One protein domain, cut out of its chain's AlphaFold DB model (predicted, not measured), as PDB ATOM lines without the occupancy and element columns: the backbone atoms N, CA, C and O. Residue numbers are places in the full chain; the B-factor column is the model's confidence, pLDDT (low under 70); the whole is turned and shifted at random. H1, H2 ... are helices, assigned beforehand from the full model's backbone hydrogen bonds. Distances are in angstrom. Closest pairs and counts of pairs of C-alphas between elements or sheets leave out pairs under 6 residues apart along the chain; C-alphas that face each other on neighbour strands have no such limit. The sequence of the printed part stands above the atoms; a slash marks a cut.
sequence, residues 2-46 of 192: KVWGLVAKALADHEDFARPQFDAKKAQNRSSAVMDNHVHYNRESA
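What this domain is: This is residues 2 to 46 of the 192 residues of an uncharacterized protein of Aphanomyces astaci (UniProt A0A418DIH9). A long helix, H2, reaches away as an arm from the side of a short helix, H1, the two making a rough L with the first residues of H2 at the corner. Residues 32 to 46, the greater part of H2, stick out free, and a looped link joins the helices, its residues 13 to 18 standing free as well. The printed part has 45 residues with two named helices, H1 then H2, and no named strand; the class is all helix. It is loose, with a radius of gyration of the C-alphas of 12.8 A, and spans 37 by 23 by 13 A, only just elongated.

How they stand to each other: H2, residues 24 to 46, touches H1, residues 2 to 12, with its residues 24 to 28 alone. The closest C-alphas of the two are those of Ala 24 and Gly 5, 4.3 A apart. Their lines are about perpendicular, at 82 degrees. In H1 and H2 every O i to N i+4 pair is within hydrogen-bond range.

Where its parts are: H2 is 33.1 A long, from C-alpha 24 at (-104.686, 39.779, 63.023) to C-alpha 46 at (-88.393, 68.387, 60.103). H1 is 15.2 A long and begins with C-alpha 2 at (-100.670, 34.087, 59.963).

The domain as a whole: The two C-alphas farthest apart, those of Asp 13 and Ala 46, are 37.0 A apart. The link from H1 to H2, 11 residues, is long. The printed part has no cut, and no printed residue has a pLDDT under 70.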
ATOM      1  N   LYS A   2    -101.227  34.953  58.897       91.38
ATOM      2  CA  LYS A   2    -100.670  34.087  59.963       91.38
ATOM      3  C   LYS A   2     -99.708  34.811  60.922       91.38
ATOM      4  O   LYS A   2     -99.908  34.740  62.126       91.38
ATOM      5  N   VAL A   3     -98.737  35.561  60.391       93.12
ATOM      6  CA  VAL A   3     -97.766  36.336  61.196       93.12
ATOM      7  C   VAL A   3     -98.472  37.367  62.080       93.12
ATOM      8  O   VAL A   3     -98.259  37.401  63.285       93.12
ATOM      9  N   TRP A   4     -99.403  38.134  61.512       95.19
ATOM     10  CA  TRP A   4    -100.212  39.085  62.276       95.19
ATOM     11  C   TRP A   4    -101.114  38.424  63.324       95.19
ATOM     12  O   TRP A   4    -101.424  39.048  64.331       95.19
ATOM     13  N   GLY A   5    -101.514  37.165  63.125       94.56
ATOM     14  CA  GLY A   5    -102.215  36.381  64.141       94.56
ATOM     15  C   GLY A   5    -101.339  36.059  65.351       94.56
ATOM     16  O   GLY A   5    -101.830  36.112  66.473       94.56
ATOM     17  N   LEU A   6    -100.045  35.799  65.141       95.00
ATOM     18  CA  LEU A   6     -99.083  35.622  66.235       95.00
ATOM     19  C   LEU A   6     -98.875  36.929  67.000       95.00
ATOM     20  O   LEU A   6     -98.922  36.924  68.222       95.00
ATOM     21  N   VAL A   7     -98.724  38.046  66.281       93.12
ATOM     22  CA  VAL A   7     -98.607  39.383  66.886       93.12
ATOM     23  C   VAL A   7     -99.854  39.723  67.701       93.12
ATOM     24  O   VAL A   7     -99.746  40.152  68.843       93.12
ATOM     25  N   ALA A   8    -101.045  39.493  67.142       93.81
ATOM     26  CA  ALA A   8    -102.300  39.754  67.835       93.81
ATOM     27  C   ALA A   8    -102.444  38.913  69.109       93.81
ATOM     28  O   ALA A   8    -102.893  39.435  70.124       93.81
ATOM     29  N   LYS A   9    -102.025  37.642  69.067       91.81
ATOM     30  CA  LYS A   9    -102.018  36.763  70.237       91.81
ATOM     31  C   LYS A   9    -101.022  37.233  71.298       91.81
ATOM     32  O   LYS A   9    -101.417  37.407  72.438       91.81
ATOM     33  N   ALA A  10     -99.773  37.494  70.914       92.94
ATOM     34  CA  ALA A  10     -98.743  37.955  71.843       92.94
ATOM     35  C   ALA A  10     -99.140  39.268  72.536       92.94
ATOM     36  O   ALA A  10     -98.901  39.433  73.726       92.94
ATOM     37  N   LEU A  11     -99.791  40.175  71.801       91.81
ATOM     38  CA  LEU A  11    -100.344  41.394  72.378       91.81
ATOM     39  C   LEU A  11    -101.530  41.097  73.298       91.81
ATOM     40  O   LEU A  11    -101.578  41.644  74.383       91.81
ATOM     41  N   ALA A  12    -102.462  40.222  72.914       89.12
ATOM     42  CA  ALA A  12    -103.593  39.854  73.769       89.12
ATOM     43  C   ALA A  12    -103.178  39.142  75.073       89.12
ATOM     44  O   ALA A  12    -103.897  39.245  76.062       89.12
ATOM     45  N   ASP A  13    -102.040  38.443  75.065       89.31
ATOM     46  CA  ASP A  13    -101.472  37.759  76.233       89.31
ATOM     47  C   ASP A  13    -100.734  38.730  77.186       89.31
ATOM     48  O   ASP A  13    -100.382  38.347  78.299       89.31
ATOM     49  N   HIS A  14    -100.492  39.983  76.776       91.12
ATOM     50  CA  HIS A  14     -99.802  40.985  77.591       91.12
ATOM     51  C   HIS A  14    -100.765  41.659  78.579       91.12
ATOM     52  O   HIS A  14    -101.786  42.213  78.174       91.12
ATOM     53  N   GLU A  15    -100.408  41.683  79.868       88.44
ATOM     54  CA  GLU A  15    -101.286  42.145  80.960       88.44
ATOM     55  C   GLU A  15    -101.769  43.596  80.774       88.44
ATOM     56  O   GLU A  15    -102.952  43.887  80.945       88.44
ATOM     57  N   ASP A  16    -100.884  44.487  80.319       90.25
ATOM     58  CA  ASP A  16    -101.225  45.897  80.067       90.25
ATOM     59  C   ASP A  16    -101.996  46.145  78.755       90.25
ATOM     60  O   ASP A  16    -102.453  47.260  78.479       90.25
ATOM     61  N   PHE A  17    -102.163  45.130  77.905       87.81
ATOM     62  CA  PHE A  17    -102.803  45.281  76.600       87.81
ATOM     63  C   PHE A  17    -104.298  44.938  76.666       87.81
ATOM     64  O   PHE A  17    -104.788  43.927  76.168       87.81
ATOM     65  N   ALA A  18    -105.075  45.849  77.244       79.56
ATOM     66  CA  ALA A  18    -106.503  45.652  77.492       79.56
ATOM     67  C   ALA A  18    -107.405  45.930  76.266       79.56
ATOM     68  O   ALA A  18    -108.410  46.635  76.371       79.56
ATOM     69  N   ARG A  19    -107.067  45.425  75.068       83.25
ATOM     70  CA  ARG A  19    -107.909  45.564  73.859       83.25
ATOM     71  C   ARG A  19    -108.724  44.287  73.615       83.25
ATOM     72  O   ARG A  19    -108.183  43.322  73.072       83.25
ATOM     73  N   PRO A  20    -110.040  44.281  73.906       78.62
ATOM     74  CA  PRO A  20    -110.882  43.125  73.632       78.62
ATOM     75  C   PRO A  20    -110.930  42.824  72.132       78.62
ATOM     76  O   PRO A  20    -111.002  43.736  71.301       78.62
ATOM     77  N   GLN A  21    -110.937  41.534  71.785       82.94
ATOM     78  CA  GLN A  21    -111.079  41.058  70.403       82.94
ATOM     79  C   GLN A  21    -110.023  41.646  69.448       82.94
ATOM     80  O   GLN A  21    -110.347  42.078  68.334       82.94
ATOM     81  N   PHE A  22    -108.765  41.724  69.885       90.75
ATOM     82  CA  PHE A  22    -107.661  42.145  69.031       90.75
ATOM     83  C   PHE A  22    -107.263  41.005  68.085       90.75
ATOM     84  O   PHE A  22    -106.739  39.980  68.508       90.75
ATOM     85  N   ASP A  23    -107.572  41.165  66.799       92.81
ATOM     86  CA  ASP A  23    -107.339  40.152  65.769       92.81
ATOM     87  C   ASP A  23    -106.184  40.537  64.829       92.81
ATOM     88  O   ASP A  23    -105.683  41.662  64.834       92.81
ATOM     89  N   ALA A  24    -105.775  39.593  63.979       94.81
ATOM     90  CA  ALA A  24    -104.686  39.779  63.023       94.81
ATOM     91  C   ALA A  24    -104.888  40.983  62.080       94.81
ATOM     92  O   ALA A  24    -103.926  41.651  61.708       94.81
ATOM     93  N   LYS A  25    -106.132  41.268  61.677       94.69
ATOM     94  CA  LYS A  25    -106.439  42.383  60.772       94.69
ATOM     95  C   LYS A  25    -106.320  43.713  61.507       94.69
ATOM     96  O   LYS A  25    -105.757  44.661  60.967       94.69
ATOM     97  N   LYS A  26    -106.799  43.776  62.750       93.12
ATOM     98  CA  LYS A  26    -106.621  44.934  63.630       93.12
ATOM     99  C   LYS A  26    -105.147  45.170  63.929       93.12
ATOM    100  O   LYS A  26    -104.732  46.318  63.842       93.12
ATOM    101  N   ALA A  27    -104.370  44.125  64.209       93.69
ATOM    102  CA  ALA A  27    -102.926  44.232  64.413       93.69
ATOM    103  C   ALA A  27    -102.243  44.870  63.203       93.69
ATOM    104  O   ALA A  27    -101.632  45.924  63.340       93.69
ATOM    105  N   GLN A  28    -102.461  44.313  62.011       94.31
ATOM    106  CA  GLN A  28    -101.903  44.856  60.776       94.31
ATOM    107  C   GLN A  28    -102.302  46.321  60.553       94.31
ATOM    108  O   GLN A  28    -101.440  47.174  60.362       94.31
ATOM    109  N   ASN A  29    -103.601  46.626  60.607       94.31
ATOM    110  CA  ASN A  29    -104.100  47.974  60.336       94.31
ATOM    111  C   ASN A  29    -103.584  48.996  61.357       94.31
ATOM    112  O   ASN A  29    -103.264  50.124  60.992       94.31
ATOM    113  N   ARG A  30    -103.508  48.614  62.638       92.44
ATOM    114  CA  ARG A  30    -102.985  49.477  63.701       92.44
ATOM    115  C   ARG A  30    -101.492  49.709  63.533       92.44
ATOM    116  O   ARG A  30    -101.077  50.854  63.638       92.44
ATOM    117  N   SER A  31    -100.715  48.669  63.237       92.19
ATOM    118  CA  SER A  31     -99.282  48.806  62.976       92.19
ATOM    119  C   SER A  31     -99.015  49.729  61.787       92.19
ATOM    120  O   SER A  31     -98.202  50.636  61.915       92.19
ATOM    121  N   SER A  32     -99.746  49.576  60.675       92.81
ATOM    122  CA  SER A  32     -99.639  50.496  59.534       92.81
ATOM    123  C   SER A  32     -99.982  51.934  59.921       92.81
ATOM    124  O   SER A  32     -99.186  52.827  59.666       92.81
ATOM    125  N   ALA A  33    -101.097  52.152  60.625       95.62
ATOM    126  CA  ALA A  33    -101.489  53.492  61.059       95.62
ATOM    127  C   ALA A  33    -100.453  54.146  61.993       95.62
ATOM    128  O   ALA A  33    -100.230  55.348  61.906       95.62
ATOM    129  N   VAL A  34     -99.818  53.375  62.883       94.81
ATOM    130  CA  VAL A  34     -98.753  53.889  63.759       94.81
ATOM    131  C   VAL A  34     -97.535  54.318  62.938       94.81
ATOM    132  O   VAL A  34     -97.031  55.415  63.163       94.81
ATOM    133  N   MET A  35     -97.103  53.513  61.961       95.00
ATOM    134  CA  MET A  35     -95.988  53.879  61.079       95.00
ATOM    135  C   MET A  35     -96.313  55.113  60.228       95.00
ATOM    136  O   MET A  35     -95.504  56.032  60.155       95.00
ATOM    137  N   ASP A  36     -97.508  55.175  59.634       95.94
ATOM    138  CA  ASP A  36     -97.930  56.303  58.795       95.94
ATOM    139  C   ASP A  36     -97.996  57.613  59.596       95.94
ATOM    140  O   ASP A  36     -97.511  58.653  59.144       95.94
ATOM    141  N   ASN A  37     -98.544  57.555  60.813       96.00
ATOM    142  CA  ASN A  37     -98.575  58.700  61.719       96.00
ATOM    143  C   ASN A  37     -97.164  59.141  62.123       96.00
ATOM    144  O   ASN A  37     -96.912  60.339  62.197       96.00
ATOM    145  N   HIS A  38     -96.241  58.203  62.353       96.00
ATOM    146  CA  HIS A  38     -94.857  58.533  62.705       96.00
ATOM    147  C   HIS A  38     -94.098  59.175  61.538       96.00
ATOM    148  O   HIS A  38     -93.397  60.166  61.711       96.00
ATOM    149  N   VAL A  39     -94.311  58.690  60.311       95.31
ATOM    150  CA  VAL A  39     -93.783  59.333  59.096       95.31
ATOM    151  C   VAL A  39     -94.310  60.762  58.959       95.31
ATOM    152  O   VAL A  39     -93.565  61.666  58.572       95.31
ATOM    153  N   HIS A  40     -95.593  60.981  59.257       95.25
ATOM    154  CA  HIS A  40     -96.175  62.319  59.258       95.25
ATOM    155  C   HIS A  40     -95.535  63.206  60.330       95.25
ATOM    156  O   HIS A  40     -95.061  64.289  59.995       95.25
ATOM    157  N   TYR A  41     -95.430  62.704  61.562       92.62
ATOM    158  CA  TYR A  41     -94.776  63.384  62.676       92.62
ATOM    159  C   TYR A  41     -93.340  63.801  62.328       92.62
ATOM    160  O   TYR A  41     -93.013  64.981  62.416       92.62
ATOM    161  N   ASN A  42     -92.514  62.885  61.810       92.00
ATOM    162  CA  ASN A  42     -91.131  63.183  61.419       92.00
ATOM    163  C   ASN A  42     -91.056  64.246  60.311       92.00
ATOM    164  O   ASN A  42     -90.154  65.082  60.296       92.00
ATOM    165  N   ARG A  43     -92.018  64.259  59.378       92.81
ATOM    166  CA  ARG A  43     -92.097  65.292  58.334       92.81
ATOM    167  C   ARG A  43     -92.494  66.657  58.897       92.81
ATOM    168  O   ARG A  43     -92.016  67.667  58.383       92.81
ATOM    169  N   GLU A  44     -93.395  66.705  59.870       91.56
ATOM    170  CA  GLU A  44     -93.796  67.952  60.525       91.56
ATOM    171  C   GLU A  44     -92.675  68.501  61.410       91.56
ATOM    172  O   GLU A  44     -92.319  69.669  61.259       91.56
ATOM    173  N   SER A  45     -92.050  67.642  62.217       88.06
ATOM    174  CA  SER A  45     -90.868  67.957  63.029       88.06
ATOM    175  C   SER A  45     -89.728  68.519  62.169       88.06
ATOM    176  O   SER A  45     -89.231  69.615  62.418       88.06
ATOM    177  N   ALA A  46     -89.414  67.886  61.030       88.50
ATOM    178  CA  ALA A  46     -88.393  68.387  60.103       88.50
ATOM    179  C   ALA A  46     -88.700  69.782  59.512       88.50
ATOM    180  O   ALA A  46     -87.786  70.482  59.073       88.50
TER     181      ALA A  46